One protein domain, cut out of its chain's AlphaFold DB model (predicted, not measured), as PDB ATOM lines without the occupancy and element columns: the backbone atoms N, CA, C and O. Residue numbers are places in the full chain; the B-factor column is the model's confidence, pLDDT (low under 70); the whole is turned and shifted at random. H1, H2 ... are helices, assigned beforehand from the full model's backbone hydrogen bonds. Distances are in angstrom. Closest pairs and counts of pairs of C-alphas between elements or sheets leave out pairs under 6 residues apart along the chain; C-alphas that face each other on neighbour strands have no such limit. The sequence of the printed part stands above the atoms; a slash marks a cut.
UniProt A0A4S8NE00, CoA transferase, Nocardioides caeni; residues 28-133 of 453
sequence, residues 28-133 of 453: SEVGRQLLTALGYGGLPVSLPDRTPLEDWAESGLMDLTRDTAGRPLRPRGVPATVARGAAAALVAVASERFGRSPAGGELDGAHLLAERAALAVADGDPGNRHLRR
ATOM      1  N   SER A  28      -4.064   9.549 -85.906       95.69
ATOM      2  CA  SER A  28      -2.734   9.430 -85.283       95.69
ATOM      3  C   SER A  28      -1.905  10.714 -85.368       95.69
ATOM      4  O   SER A  28      -1.062  10.968 -84.511       95.69
ATOM      5  N   GLU A  29      -2.085  11.518 -86.416       94.81
ATOM      6  CA  GLU A  29      -1.397  12.800 -86.562       94.81
ATOM      7  C   GLU A  29      -2.019  13.873 -85.677       94.81
ATOM      8  O   GLU A  29      -1.288  14.530 -84.939       94.81
ATOM      9  N   VAL A  30      -3.352  13.963 -85.651       95.50
ATOM     10  CA  VAL A  30      -4.067  14.860 -84.731       95.50
ATOM     11  C   VAL A  30      -3.674  14.566 -83.280       95.50
ATOM     12  O   VAL A  30      -3.297  15.478 -82.546       95.50
ATOM     13  N   GLY A  31      -3.667  13.293 -82.872       96.50
ATOM     14  CA  GLY A  31      -3.256  12.901 -81.522       96.50
ATOM     15  C   GLY A  31      -1.823  13.332 -81.182       96.50
ATOM     16  O   GLY A  31      -1.590  13.924 -80.129       96.50
ATOM     17  N   ARG A  32      -0.862  13.124 -82.095       96.75
ATOM     18  CA  ARG A  32       0.536  13.568 -81.909       96.75
ATOM     19  C   ARG A  32       0.671  15.089 -81.827       96.75
ATOM     20  O   ARG A  32       1.474  15.583 -81.033       96.75
ATOM     21  N   GLN A  33      -0.097  15.835 -82.619       95.62
ATOM     22  CA  GLN A  33      -0.108  17.297 -82.570       95.62
ATOM     23  C   GLN A  33      -0.631  17.802 -81.219       95.62
ATOM     24  O   GLN A  33       0.031  18.619 -80.579       95.62
ATOM     25  N   LEU A  34      -1.754  17.255 -80.736       97.25
ATOM     26  CA  LEU A  34      -2.316  17.593 -79.423       97.25
ATOM     27  C   LEU A  34      -1.339  17.262 -78.285       97.25
ATOM     28  O   LEU A  34      -1.111  18.094 -77.408       97.25
ATOM     29  N   LEU A  35      -0.699  16.088 -78.324       98.06
ATOM     30  CA  LEU A  35       0.332  15.715 -77.352       98.06
ATOM     31  C   LEU A  35       1.526  16.668 -77.382       98.06
ATOM     32  O   LEU A  35       2.015  17.067 -76.329       98.06
ATOM     33  N   THR A  36       1.986  17.063 -78.568       97.44
ATOM     34  CA  THR A  36       3.091  18.021 -78.718       97.44
ATOM     35  C   THR A  36       2.737  19.363 -78.083       97.44
ATOM     36  O   THR A  36       3.525  19.883 -77.294       97.44
ATOM     37  N   ALA A  37       1.529  19.876 -78.335       96.25
ATOM     38  CA  ALA A  37       1.013  21.091 -77.702       96.25
ATOM     39  C   ALA A  37       0.934  20.993 -76.166       96.25
ATOM     40  O   ALA A  37       1.075  21.999 -75.474       96.25
ATOM     41  N   LEU A  38       0.744  19.788 -75.623       96.50
ATOM     42  CA  LEU A  38       0.707  19.515 -74.183       96.50
ATOM     43  C   LEU A  38       2.087  19.209 -73.572       96.50
ATOM     44  O   LEU A  38       2.179  18.977 -72.367       96.50
ATOM     45  N   GLY A  39       3.161  19.193 -74.371       96.44
ATOM     46  CA  GLY A  39       4.512  18.838 -73.917       96.44
ATOM     47  C   GLY A  39       4.770  17.329 -73.787       96.44
ATOM     48  O   GLY A  39       5.718  16.927 -73.121       96.44
ATOM     49  N   TYR A  40       3.950  16.499 -74.435       97.19
ATOM     50  CA  TYR A  40       4.001  15.032 -74.439       97.19
ATOM     51  C   TYR A  40       4.302  14.443 -75.830       97.19
ATOM     52  O   TYR A  40       3.967  13.295 -76.103       97.19
ATOM     53  N   GLY A  41       4.943  15.201 -76.728       94.00
ATOM     54  CA  GLY A  41       5.169  14.789 -78.126       94.00
ATOM     55  C   GLY A  41       5.975  13.492 -78.325       94.00
ATOM     56  O   GLY A  41       5.981  12.947 -79.424       94.00
ATOM     57  N   GLY A  42       6.638  12.986 -77.278       94.56
ATOM     58  CA  GLY A  42       7.328  11.692 -77.291       94.56
ATOM     59  C   GLY A  42       6.438  10.479 -76.996       94.56
ATOM     60  O   GLY A  42       6.899   9.353 -77.173       94.56
ATOM     61  N   LEU A  43       5.193  10.675 -76.543       96.50
ATOM     62  CA  LEU A  43       4.284   9.562 -76.268       96.50
ATOM     63  C   LEU A  43       3.743   8.955 -77.574       96.50
ATOM     64  O   LEU A  43       3.396   9.691 -78.504       96.50
ATOM     65  N   PRO A  44       3.646   7.617 -77.664       93.38
ATOM     66  CA  PRO A  44       3.178   6.957 -78.870       93.38
ATOM     67  C   PRO A  44       1.669   7.144 -79.059       93.38
ATOM     68  O   PRO A  44       0.881   6.967 -78.133       93.38
ATOM     69  N   VAL A  45       1.264   7.421 -80.300       93.62
ATOM     70  CA  VAL A  45      -0.130   7.343 -80.755       93.62
ATOM     71  C   VAL A  45      -0.144   6.526 -82.037       93.62
ATOM     72  O   VAL A  45       0.380   6.963 -83.062       93.62
ATOM     73  N   SER A  46      -0.728   5.333 -81.964       89.62
ATOM     74  CA  SER A  46      -0.844   4.411 -83.090       89.62
ATOM     75  C   SER A  46      -2.293   3.969 -83.237       89.62
ATOM     76  O   SER A  46      -2.758   3.093 -82.512       89.62
ATOM     77  N   LEU A  47      -3.000   4.585 -84.178       93.31
ATOM     78  CA  LEU A  47      -4.356   4.220 -84.578       93.31
ATOM     79  C   LEU A  47      -4.346   3.610 -85.988       93.31
ATOM     80  O   LEU A  47      -3.404   3.870 -86.746       93.31
ATOM     81  N   PRO A  48      -5.382   2.833 -86.362       92.19
ATOM     82  CA  PRO A  48      -5.573   2.390 -87.741       92.19
ATOM     83  C   PRO A  48      -5.470   3.561 -88.729       92.19
ATOM     84  O   PRO A  48      -6.003   4.642 -88.468       92.19
ATOM     85  N   ASP A  49      -4.793   3.348 -89.861       92.06
ATOM     86  CA  ASP A  49      -4.640   4.368 -90.904       92.06
ATOM     87  C   ASP A  49      -5.941   4.526 -91.704       92.06
ATOM     88  O   ASP A  49      -6.119   3.949 -92.774       92.06
ATOM     89  N   ARG A  50      -6.877   5.291 -91.134       91.62
ATOM     90  CA  ARG A  50      -8.180   5.611 -91.720       91.62
ATOM     91  C   ARG A  50      -8.200   7.015 -92.287       91.62
ATOM     92  O   ARG A  50      -7.529   7.925 -91.798       91.62
ATOM     93  N   THR A  51      -8.930   7.181 -93.375       92.25
ATOM     94  CA  THR A  51      -9.288   8.486 -93.921       92.25
ATOM     95  C   THR A  51     -10.381   9.109 -93.052       92.25
ATOM     96  O   THR A  51     -11.140   8.383 -92.406       92.25
ATOM     97  N   PRO A  52     -10.562  10.439 -93.078       92.56
ATOM     98  CA  PRO A  52     -11.684  11.072 -92.397       92.56
ATOM     99  C   PRO A  52     -13.052  10.571 -92.849       92.56
ATOM    100  O   PRO A  52     -13.994  10.588 -92.066       92.56
ATOM    101  N   LEU A  53     -13.165  10.087 -94.091       91.12
ATOM    102  CA  LEU A  53     -14.387   9.455 -94.573       91.12
ATOM    103  C   LEU A  53     -14.663   8.120 -93.884       91.12
ATOM    104  O   LEU A  53     -15.803   7.863 -93.515       91.12
ATOM    105  N   GLU A  54     -13.644   7.287 -93.697       92.25
ATOM    106  CA  GLU A  54     -13.787   6.024 -92.968       92.25
ATOM    107  C   GLU A  54     -14.080   6.282 -91.489       92.25
ATOM    108  O   GLU A  54     -14.997   5.679 -90.937       92.25
ATOM    109  N   ASP A  55     -13.384   7.239 -90.865       93.69
ATOM    110  CA  ASP A  55     -13.675   7.645 -89.487       93.69
ATOM    111  C   ASP A  55     -15.116   8.145 -89.336       93.69
ATOM    112  O   ASP A  55     -15.798   7.772 -88.384       93.69
ATOM    113  N   TRP A  56     -15.588   8.962 -90.280       91.69
ATOM    114  CA  TRP A  56     -16.961   9.458 -90.322       91.69
ATOM    115  C   TRP A  56     -17.974   8.326 -90.498       91.69
ATOM    116  O   TRP A  56     -18.934   8.235 -89.732       91.69
ATOM    117  N   ALA A  57     -17.742   7.432 -91.459       90.81
ATOM    118  CA  ALA A  57     -18.637   6.323 -91.759       90.81
ATOM    119  C   ALA A  57     -18.740   5.307 -90.612       90.81
ATOM    120  O   ALA A  57     -19.805   4.729 -90.418       90.81
ATOM    121  N   GLU A  58     -17.665   5.104 -89.845       89.94
ATOM    122  CA  GLU A  58     -17.646   4.194 -88.693       89.94
ATOM    123  C   GLU A  58     -18.079   4.863 -87.380       89.94
ATOM    124  O   GLU A  58     -18.313   4.170 -86.400       89.94
ATOM    125  N   SER A  59     -18.204   6.193 -87.330       90.88
ATOM    126  CA  SER A  59     -18.505   6.920 -86.084       90.88
ATOM    127  C   SER A  59     -19.943   6.776 -85.574       90.88
ATOM    128  O   SER A  59     -20.214   7.129 -84.433       90.88
ATOM    129  N   GLY A  60     -20.883   6.353 -86.425       88.44
ATOM    130  CA  GLY A  60     -22.325   6.491 -86.180       88.44
ATOM    131  C   GLY A  60     -22.870   7.903 -86.447       88.44
ATOM    132  O   GLY A  60     -24.064   8.070 -86.672       88.44
ATOM    133  N   LEU A  61     -22.023   8.934 -86.548       89.31
ATOM    134  CA  LEU A  61     -22.473  10.296 -86.859       89.31
ATOM    135  C   LEU A  61     -23.021  10.436 -88.278       89.31
ATOM    136  O   LEU A  61     -23.917  11.246 -88.509       89.31
ATOM    137  N   MET A  62     -22.523   9.641 -89.228       88.81
ATOM    138  CA  MET A  62     -23.054   9.629 -90.593       88.81
ATOM    139  C   MET A  62     -24.502   9.115 -90.641       88.81
ATOM    140  O   MET A  62     -25.265   9.515 -91.519       88.81
ATOM    141  N   ASP A  63     -24.898   8.265 -89.686       84.44
ATOM    142  CA  ASP A  63     -26.290   7.837 -89.530       84.44
ATOM    143  C   ASP A  63     -27.182   8.952 -88.984       84.44
ATOM    144  O   ASP A  63     -28.329   9.072 -89.409       84.44
ATOM    145  N   LEU A  64     -26.635   9.768 -88.085       85.69
ATOM    146  CA  LEU A  64     -27.304  10.916 -87.477       85.69
ATOM    147  C   LEU A  64     -27.370  12.119 -88.432       85.69
ATOM    148  O   LEU A  64     -28.256  12.960 -88.359       85.69
ATOM    149  N   THR A  65     -26.457  12.197 -89.390       88.94
ATOM    150  CA  THR A  65     -26.308  13.366 -90.262       88.94
ATOM    151  C   THR A  65     -26.876  13.055 -91.639       88.94
ATOM    152  O   THR A  65     -26.149  12.657 -92.551       88.94
ATOM    153  N   ARG A  66     -28.198  13.186 -91.789       85.12
ATOM    154  CA  ARG A  66     -28.935  12.820 -93.009       85.12
ATOM    155  C   ARG A  66     -29.906  13.913 -93.445       85.12
ATOM    156  O   ARG A  66     -30.376  14.695 -92.630       85.12
ATOM    157  N   ASP A  67     -30.234  13.933 -94.734       80.50
ATOM    158  CA  ASP A  67     -31.321  14.759 -95.255       80.50
ATOM    159  C   ASP A  67     -32.706  14.133 -95.019       80.50
ATOM    160  O   ASP A  67     -32.845  13.017 -94.514       80.50
ATOM    161  N   THR A  68     -33.755  14.842 -95.442       75.00
ATOM    162  CA  THR A  68     -35.155  14.404 -95.309       75.00
ATOM    163  C   THR A  68     -35.483  13.130 -96.095       75.00
ATOM    164  O   THR A  68     -36.442  12.438 -95.761       75.00
ATOM    165  N   ALA A  69     -34.680  12.782 -97.106       77.50
ATOM    166  CA  ALA A  69     -34.770  11.523 -97.845       77.50
ATOM    167  C   ALA A  69     -33.920  10.403 -97.209       77.50
ATOM    168  O   ALA A  69     -33.858   9.291 -97.737       77.50
ATOM    169  N   GLY A  70     -33.263  10.676 -96.077       76.94
ATOM    170  CA  GLY A  70     -32.402   9.743 -95.365       76.94
ATOM    171  C   GLY A  70     -31.023   9.564 -95.998       76.94
ATOM    172  O   GLY A  70     -30.336   8.605 -95.658       76.94
ATOM    173  N   ARG A  71     -30.585  10.433 -96.912       83.25
ATOM    174  CA  ARG A  71     -29.247  10.364 -97.520       83.25
ATOM    175  C   ARG A  71     -28.222  11.028 -96.596       83.25
ATOM    176  O   ARG A  71     -28.507  12.120 -96.111       83.25
ATOM    177  N   PRO A  72     -27.045  10.422 -96.356       87.00
ATOM    178  CA  PRO A  72     -26.010  11.041 -95.537       87.00
ATOM    179  C   PRO A  72     -25.566  12.403 -96.075       87.00
ATOM    180  O   PRO A  72     -25.337  12.557 -97.278       87.00
ATOM    181  N   LEU A  73     -25.408  13.364 -95.171       87.69
ATOM    182  CA  LEU A  73     -24.849  14.683 -95.442       87.69
ATOM    183  C   LEU A  73     -23.380  14.738 -95.019       87.69
ATOM    184  O   LEU A  73     -22.900  13.947 -94.203       87.69
ATOM    185  N   ARG A  74     -22.647  15.673 -95.622       86.25
ATOM    186  CA  ARG A  74     -21.211  15.845 -95.383       86.25
ATOM    187  C   ARG A  74     -20.989  16.853 -94.263       86.25
ATOM    188  O   ARG A  74     -21.620  17.907 -94.318       86.25
ATOM    189  N   PRO A  75     -20.076  16.588 -93.317       90.56
ATOM    190  CA  PRO A  75     -19.699  17.569 -92.313       90.56
ATOM    191  C   PRO A  75     -18.696  18.599 -92.870       90.56
ATOM    192  O   PRO A  75     -17.784  18.264 -93.630       90.56
ATOM    193  N   ARG A  76     -18.804  19.853 -92.421       89.69
ATOM    194  CA  ARG A  76     -17.760  20.880 -92.536       89.69
ATOM    195  C   ARG A  76     -16.691  20.654 -91.466       89.69
ATOM    196  O   ARG A  76     -16.707  21.282 -90.411       89.69
ATOM    197  N   GLY A  77     -15.768  19.734 -91.732       92.06
ATOM    198  CA  GLY A  77     -14.668  19.394 -90.826       92.06
ATOM    199  C   GLY A  77     -14.497  17.896 -90.633       92.06
ATOM    200  O   GLY A  77     -15.134  17.094 -91.308       92.06
ATOM    201  N   VAL A  78     -13.646  17.516 -89.679       95.00
ATOM    202  CA  VAL A  78     -13.271  16.114 -89.420       95.00
ATOM    203  C   VAL A  78     -13.483  15.697 -87.954       95.00
ATOM    204  O   VAL A  78     -12.547  15.237 -87.295       95.00
ATOM    205  N   PRO A  79     -14.706  15.842 -87.400       95.56
ATOM    206  CA  PRO A  79     -14.950  15.659 -85.967       95.56
ATOM    207  C   PRO A  79     -14.615  14.247 -85.470       95.56
ATOM    208  O   PRO A  79     -13.980  14.106 -84.428       95.56
ATOM    209  N   ALA A  80     -14.954  13.206 -86.237       96.06
ATOM    210  CA  ALA A  80     -14.652  11.819 -85.881       96.06
ATOM    211  C   ALA A  80     -13.136  11.548 -85.813       96.06
ATOM    212  O   ALA A  80     -12.650  10.949 -84.853       96.06
ATOM    213  N   THR A  81     -12.370  12.039 -86.794       96.62
ATOM    214  CA  THR A  81     -10.903  11.910 -86.827       96.62
ATOM    215  C   THR A  81     -10.248  12.654 -85.670       96.62
ATOM    216  O   THR A  81      -9.354  12.114 -85.014       96.62
ATOM    217  N   VAL A  82     -10.713  13.874 -85.379       97.00
ATOM    218  CA  VAL A  82     -10.214  14.658 -84.244       97.00
ATOM    219  C   VAL A  82     -10.506  13.959 -82.925       97.00
ATOM    220  O   VAL A  82      -9.602  13.829 -82.101       97.00
ATOM    221  N   ALA A  83     -11.723  13.451 -82.737       97.75
ATOM    222  CA  ALA A  83     -12.092  12.765 -81.510       97.75
ATOM    223  C   ALA A  83     -11.293  11.470 -81.304       97.75
ATOM    224  O   ALA A  83     -10.789  11.246 -80.206       97.75
ATOM    225  N   ARG A  84     -11.071  10.654 -82.347       97.56
ATOM    226  CA  ARG A  84     -10.178   9.479 -82.257       97.56
ATOM    227  C   ARG A  84      -8.758   9.871 -81.846       97.56
ATOM    228  O   ARG A  84      -8.187   9.246 -80.954       97.56
ATOM    229  N   GLY A  85      -8.201  10.917 -82.459       97.56
ATOM    230  CA  GLY A  85      -6.871  11.426 -82.115       97.56
ATOM    231  C   GLY A  85      -6.781  11.931 -80.672       97.56
ATOM    232  O   GLY A  85      -5.840  11.586 -79.956       97.56
ATOM    233  N   ALA A  86      -7.777  12.698 -80.221       98.19
ATOM    234  CA  ALA A  86      -7.853  13.220 -78.858       98.19
ATOM    235  C   ALA A  86      -8.036  12.106 -77.810       98.19
ATOM    236  O   ALA A  86      -7.376  12.134 -76.772       98.19
ATOM    237  N   ALA A  87      -8.861  11.096 -78.094       98.31
ATOM    238  CA  ALA A  87      -9.035   9.927 -77.232       98.31
ATOM    239  C   ALA A  87      -7.736   9.127 -77.084       98.31
ATOM    240  O   ALA A  87      -7.345   8.789 -75.967       98.31
ATOM    241  N   ALA A  88      -7.013   8.893 -78.182       97.81
ATOM    242  CA  ALA A  88      -5.726   8.212 -78.125       97.81
ATOM    243  C   ALA A  88      -4.662   9.025 -77.370       97.81
ATOM    244  O   ALA A  88      -3.891   8.460 -76.596       97.81
ATOM    245  N   ALA A  89      -4.648  10.353 -77.534       98.19
ATOM    246  CA  ALA A  89      -3.790  11.236 -76.748       98.19
ATOM    247  C   ALA A  89      -4.124  11.168 -75.246       98.19
ATOM    248  O   ALA A  89      -3.215  11.103 -74.419       98.19
ATOM    249  N   LEU A  90      -5.412  11.127 -74.887       98.44
ATOM    250  CA  LEU A  90      -5.854  10.986 -73.499       98.44
ATOM    251  C   LEU A  90      -5.408   9.644 -72.914       98.44
ATOM    252  O   LEU A  90      -4.842   9.624 -71.826       98.44
ATOM    253  N   VAL A  91      -5.597   8.541 -73.645       98.00
ATOM    254  CA  VAL A  91      -5.124   7.207 -73.241       98.00
ATOM    255  C   VAL A  91      -3.608   7.199 -73.038       98.00
ATOM    256  O   VAL A  91      -3.135   6.673 -72.031       98.00
ATOM    257  N   ALA A  92      -2.838   7.806 -73.945       97.62
ATOM    258  CA  ALA A  92      -1.382   7.873 -73.831       97.62
ATOM    259  C   ALA A  92      -0.942   8.653 -72.578       97.62
ATOM    260  O   ALA A  92      -0.129   8.161 -71.795       97.62
ATOM    261  N   VAL A  93      -1.518   9.838 -72.350       97.50
ATOM    262  CA  VAL A  93      -1.229  10.659 -71.164       97.50
ATOM    263  C   VAL A  93      -1.640   9.940 -69.883       97.50
ATOM    264  O   VAL A  93      -0.873   9.925 -68.921       97.50
ATOM    265  N   ALA A  94      -2.830   9.344 -69.848       96.56
ATOM    266  CA  ALA A  94      -3.333   8.666 -68.662       96.56
ATOM    267  C   ALA A  94      -2.472   7.439 -68.307       96.56
ATOM    268  O   ALA A  94      -2.053   7.303 -67.154       96.56
ATOM    269  N   SER A  95      -2.107   6.628 -69.311       95.62
ATOM    270  CA  SER A  95      -1.198   5.484 -69.151       95.62
ATOM    271  C   SER A  95       0.126   5.912 -68.521       95.62
ATOM    272  O   SER A  95       0.542   5.346 -67.514       95.62
ATOM    273  N   GLU A  96       0.764   6.937 -69.094       95.38
ATOM    274  CA  GLU A  96       2.071   7.433 -68.659       95.38
ATOM    275  C   GLU A  96       2.024   8.012 -67.241       95.38
ATOM    276  O   GLU A  96       2.915   7.789 -66.425       95.38
ATOM    277  N   ARG A  97       0.985   8.793 -66.935       93.75
ATOM    278  CA  ARG A  97       0.946   9.592 -65.707       93.75
ATOM    279  C   ARG A  97       0.324   8.888 -64.517       93.75
ATOM    280  O   ARG A  97       0.690   9.191 -63.382       93.75
ATOM    281  N   PHE A  98      -0.656   8.032 -64.766       92.94
ATOM    282  CA  PHE A  98      -1.514   7.465 -63.729       92.94
ATOM    283  C   PHE A  98      -1.497   5.933 -63.731       92.94
ATOM    284  O   PHE A  98      -2.090   5.322 -62.844       92.94
ATOM    285  N   GLY A  99      -0.829   5.300 -64.707       92.31
ATOM    286  CA  GLY A  99      -0.814   3.841 -64.859       92.31
ATOM    287  C   GLY A  99      -2.203   3.249 -65.123       92.31
ATOM    288  O   GLY A  99      -2.419   2.058 -64.905       92.31
ATOM    289  N   ARG A 100      -3.161   4.087 -65.533       91.62
ATOM    290  CA  ARG A 100      -4.559   3.751 -65.816       91.62
ATOM    291  C   ARG A 100      -5.005   4.505 -67.052       91.62
ATOM    292  O   ARG A 100      -4.542   5.613 -67.290       91.62
ATOM    293  N   SER A 101      -5.934   3.917 -67.792       88.19
ATOM    294  CA  SER A 101      -6.440   4.497 -69.031       88.19
ATOM    295  C   SER A 101      -7.949   4.362 -69.124       88.19
ATOM    296  O   SER A 101      -8.472   3.296 -68.777       88.19
ATOM    297  N   PRO A 102      -8.635   5.386 -69.663       86.94
ATOM    298  CA  PRO A 102     -10.044   5.289 -70.009       86.94
ATOM    299  C   PRO A 102     -10.353   4.062 -70.860       86.94
ATOM    300  O   PRO A 102      -9.555   3.691 -71.727       86.94
ATOM    301  N   ALA A 103     -11.488   3.420 -70.583       83.75
ATOM    302  CA  ALA A 103     -11.940   2.193 -71.238       83.75
ATOM    303  C   ALA A 103     -10.857   1.093 -71.368       83.75
ATOM    304  O   ALA A 103     -10.815   0.369 -72.361       83.75
ATOM    305  N   GLY A 104      -9.926   0.991 -70.408       83.75
ATOM    306  CA  GLY A 104      -8.835   0.007 -70.461       83.75
ATOM    307  C   GLY A 104      -7.828   0.237 -71.596       83.75
ATOM    308  O   GLY A 104      -7.096  -0.681 -71.953       83.75
ATOM    309  N   GLY A 105      -7.780   1.447 -72.163       85.75
ATOM    310  CA  GLY A 105      -6.922   1.803 -73.294       85.75
ATOM    311  C   GLY A 105      -7.589   1.678 -74.666       85.75
ATOM    312  O   GLY A 105      -6.959   1.994 -75.670       85.75
ATOM    313  N   GLU A 106      -8.861   1.278 -74.727       87.12
ATOM    314  CA  GLU A 106      -9.597   1.088 -75.983       87.12
ATOM    315  C   GLU A 106     -10.666   2.166 -76.236       87.12
ATOM    316  O   GLU A 106     -11.702   1.900 -76.856       87.12
ATOM    317  N   LEU A 107     -10.439   3.384 -75.737       93.00
ATOM    318  CA  LEU A 107     -11.366   4.501 -75.900       93.00
ATOM    319  C   LEU A 107     -11.488   4.901 -77.380       93.00
ATOM    320  O   LEU A 107     -10.553   5.455 -77.964       93.00
ATOM    321  N   ASP A 108     -12.657   4.670 -77.977       92.75
ATOM    322  CA  ASP A 108     -12.965   5.123 -79.333       92.75
ATOM    323  C   ASP A 108     -13.644   6.494 -79.302       92.75
ATOM    324  O   ASP A 108     -14.861   6.608 -79.158       92.75
ATOM    325  N   GLY A 109     -12.844   7.543 -79.488       93.81
ATOM    326  CA  GLY A 109     -13.344   8.912 -79.468       93.81
ATOM    327  C   GLY A 109     -14.420   9.216 -80.512       93.81
ATOM    328  O   GLY A 109     -15.247  10.081 -80.256       93.81
ATOM    329  N   ALA A 110     -14.456   8.528 -81.660       94.12
ATOM    330  CA  ALA A 110     -15.502   8.769 -82.657       94.12
ATOM    331  C   ALA A 110     -16.851   8.187 -82.226       94.12
ATOM    332  O   ALA A 110     -17.874   8.817 -82.476       94.12
ATOM    333  N   HIS A 111     -16.861   7.019 -81.578       92.00
ATOM    334  CA  HIS A 111     -18.102   6.409 -81.092       92.00
ATOM    335  C   HIS A 111     -18.724   7.215 -79.948       92.00
ATOM    336  O   HIS A 111     -19.944   7.366 -79.936       92.00
ATOM    337  N   LEU A 112     -17.906   7.818 -79.069       92.88
ATOM    338  CA  LEU A 112     -18.387   8.718 -78.006       92.88
ATOM    339  C   LEU A 112     -19.321   9.818 -78.542       92.88
ATOM    340  O   LEU A 112     -20.234  10.258 -77.852       92.88
ATOM    341  N   LEU A 113     -19.098  10.266 -79.782       94.69
ATOM    342  CA  LEU A 113     -19.874  11.338 -80.404       94.69
ATOM    343  C   LEU A 113     -21.309  10.918 -80.769       94.69
ATOM    344  O   LEU A 113     -22.161  11.782 -80.943       94.69
ATOM    345  N   ALA A 114     -21.573   9.615 -80.904       90.94
ATOM    346  CA  ALA A 114     -22.881   9.061 -81.261       90.94
ATOM    347  C   ALA A 114     -23.527   8.245 -80.124       90.94
ATOM    348  O   ALA A 114     -24.648   7.760 -80.285       90.94
ATOM    349  N   GLU A 115     -22.850   8.091 -78.979       89.50
ATOM    350  CA  GLU A 115     -23.298   7.235 -77.869       89.50
ATOM    351  C   GLU A 115     -24.669   7.630 -77.324       89.50
ATOM    352  O   GLU A 115     -25.504   6.754 -77.109       89.50
ATOM    353  N   ARG A 116     -24.937   8.932 -77.173       89.75
ATOM    354  CA  ARG A 116     -26.242   9.416 -76.705       89.75
ATOM    355  C   ARG A 116     -27.386   8.908 -77.579       89.75
ATOM    356  O   ARG A 116     -28.339   8.305 -77.094       89.75
ATOM    357  N   ALA A 117     -27.251   9.089 -78.889       84.00
ATOM    358  CA  ALA A 117     -28.257   8.635 -79.836       84.00
ATOM    359  C   ALA A 117     -28.380   7.106 -79.884       84.00
ATOM    360  O   ALA A 117     -29.477   6.583 -80.062       84.00
ATOM    361  N   ALA A 118     -27.276   6.377 -79.692       83.25
ATOM    362  CA  ALA A 118     -27.304   4.921 -79.620       83.25
ATOM    363  C   ALA A 118     -28.046   4.404 -78.371       83.25
ATOM    364  O   ALA A 118     -28.782   3.422 -78.471       83.25
ATOM    365  N   LEU A 119     -27.884   5.065 -77.218       82.75
ATOM    366  CA  LEU A 119     -28.564   4.714 -75.966       82.75
ATOM    367  C   LEU A 119     -30.070   4.982 -76.031       82.75
ATOM    368  O   LEU A 119     -30.854   4.114 -75.651       82.75
ATOM    369  N   ALA A 120     -30.480   6.110 -76.615       73.44
ATOM    370  CA  ALA A 120     -31.897   6.428 -76.795       73.44
ATOM    371  C   ALA A 120     -32.658   5.331 -77.572       73.44
ATOM    372  O   ALA A 120     -33.790   4.990 -77.234       73.44
ATOM    373  N   VAL A 121     -32.022   4.719 -78.578       63.50
ATOM    374  CA  VAL A 121     -32.602   3.594 -79.334       63.50
ATOM    375  C   VAL A 121     -32.711   2.324 -78.478       63.50
ATOM    376  O   VAL A 121     -33.669   1.560 -78.630       63.50
ATOM    377  N   ALA A 122     -31.740   2.076 -77.594       56.97
ATOM    378  CA  ALA A 122     -31.678   0.880 -76.755       56.97
ATOM    379  C   ALA A 122     -32.729   0.878 -75.630       56.97
ATOM    380  O   ALA A 122     -33.283  -0.180 -75.328       56.97
ATOM    381  N   ASP A 123     -33.073   2.048 -75.083       56.62
ATOM    382  CA  ASP A 123     -34.023   2.215 -73.968       56.62
ATOM    383  C   ASP A 123     -35.505   2.024 -74.358       56.62
ATOM    384  O   ASP A 123     -36.422   2.325 -73.592       56.62
ATOM    385  N   GLY A 124     -35.782   1.473 -75.544       49.19
ATOM    386  CA  GLY A 124     -37.147   1.177 -75.972       49.19
ATOM    387  C   GLY A 124     -37.922   2.407 -76.444       49.19
ATOM    388  O   GLY A 124     -39.154   2.390 -76.419       49.19
ATOM    389  N   ASP A 125     -37.221   3.429 -76.945       54.62
ATOM    390  CA  ASP A 125     -37.768   4.467 -77.823       54.62
ATOM    391  C   ASP A 125     -37.511   4.100 -79.305       54.62
ATOM    392  O   ASP A 125     -36.687   4.717 -79.985       54.62
ATOM    393  N   PRO A 126     -38.212   3.091 -79.871       41.84
ATOM    394  CA  PRO A 126     -37.964   2.592 -81.226       41.84
ATOM    395  C   PRO A 126     -38.282   3.622 -82.322       41.84
ATOM    396  O   PRO A 126     -38.077   3.349 -83.506       41.84
ATOM    397  N   GLY A 127     -38.837   4.781 -81.946       40.06
ATOM    398  CA  GLY A 127     -39.185   5.881 -82.834       40.06
ATOM    399  C   GLY A 127     -38.282   7.098 -82.700       40.06
ATOM    400  O   GLY A 127     -38.497   8.043 -83.462       40.06
ATOM    401  N   ASN A 128     -37.302   7.093 -81.784       47.44
ATOM    402  CA  ASN A 128     -36.479   8.270 -81.530       47.44
ATOM    403  C   ASN A 128     -37.389   9.472 -81.141       47.44
ATOM    404  O   ASN A 128     -37.221  10.597 -81.600       47.44
ATOM    405  N   ARG A 129     -38.448   9.232 -80.356       43.66
ATOM    406  CA  ARG A 129     -39.415  10.246 -79.905       43.66
ATOM    407  C   ARG A 129     -38.740  11.394 -79.155       43.66
ATOM    408  O   ARG A 129     -39.215  12.522 -79.273       43.66
ATOM    409  N   HIS A 130     -37.646  11.123 -78.442       47.31
ATOM    410  CA  HIS A 130     -36.818  12.154 -77.800       47.31
ATOM    411  C   HIS A 130     -35.727  12.728 -78.719       47.31
ATOM    412  O   HIS A 130     -35.306  13.866 -78.526       47.31
ATOM    413  N   LEU A 131     -35.316  11.976 -79.746       51.66
ATOM    414  CA  LEU A 131     -34.329  12.385 -80.748       51.66
ATOM    415  C   LEU A 131     -34.954  12.353 -82.143       51.66
ATOM    416  O   LEU A 131     -34.825  11.370 -82.870       51.66
ATOM    417  N   ARG A 132     -35.663  13.413 -82.534       53.41
ATOM    418  CA  ARG A 132     -36.368  13.462 -83.824       53.41
ATOM    419  C   ARG A 132     -35.408  13.095 -84.958       53.41
ATOM    420  O   ARG A 132     -34.242  13.481 -84.928       53.41
ATOM    421  N   ARG A 133     -35.901  12.389 -85.991       54.19
ATOM    422  CA  ARG A 133     -35.182  12.360 -87.276       54.19
ATOM    423  C   ARG A 133     -34.981  13.822 -87.665       54.19
ATOM    424  O   ARG A 133     -36.004  14.487 -87.863       54.19
TER     425      ARG A 133
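AT A GLANCE: This is residues 28 to 133 of the 453 residues of the protein "CoA transferase" of Nocardioides caeni (UniProt A0A4S8NE00). One long helix, H4, is the spine of an elongated, all-helix model: H1 crosses it on one side, the short H6 packs on the other, H2 lies across its beginning, and the short H5 packs on its second half. Beyond the beginning of H4, the shape runs on loosely through H3 and H7, which are near each other but touch no helix, and residues 122 to 127 stick out. The printed part has 106 residues with seven named helices, H1 to H7 in chain order, and no named strand. It is only just loose, close to compact, with a radius of gyration of the C-alphas of 16.0 A and spans of 46 by 28 by 20 A.

IN THESE COORDINATES: H1, residues 28 to 37, begins at C-alpha 28 at (-2.734, 9.430, -85.283) and is 14.4 A long from first to last C-alpha. H2 is residues 52 to 58, 9.8 A, and H3 is residues 61 to 64, 4.9 A. H4, residues 79 to 98, runs 27.2 A from C-alpha 79 at (-14.950, 15.659, -85.967) to C-alpha 98 at (-1.514, 7.465, -63.729). H5 is residues 102 to 105, 5.7 A, and H6 is residues 109 to 112, 5.3 A. H7, residues 115 to 122, is 10.6 A long and ends at C-alpha 122 at (-31.678, 0.880, -76.755).

HOW THE PARTS SIT: H4 is the hub, touching four helices. Its residues 81 to 89 touch H1, the closest C-alphas being those of Gly 31 and Gly 85, 3.9 A apart; the two run the same way at a steep tilt of 56 degrees. Its residues 79 to 81 touch H2, about perpendicular at 83 degrees, with the closest C-alphas those of Trp 56 and Ala 80, 5.5 A apart. Its residues 90 to 95 touch H5, closest at the C-alphas of Val 91 and Gly 105, 5.7 A. Its residues 79 to 88 touch H6, closest at the C-alphas of Arg 84 and Gly 109, 4.3 A. H2 also touches H6, with the C-alphas of Asp 55 and Ala 110 closest at 7.2 A. H2 and H3 are close but not clearly touching, at 6.1 A between the C-alphas of Trp 56 and Met 62. H6 and H7 meet only through their link, and H4 and H7 are apart. In H1, H2, H4 and H7 every O i to N i+4 pair is within hydrogen-bond range; H3, H5 and H6 are too short for such a pair.

THE WHOLE: The two C-alphas farthest apart, those of Ala 69 and Arg 97, are 48.1 A apart. The printed part has no cut. The links H1 to H2 and H3 to H4 are long, 14 residues each; the other four are tight. The mean pLDDT of the printed part is 86.7, and residues 121 to 133 are under 70.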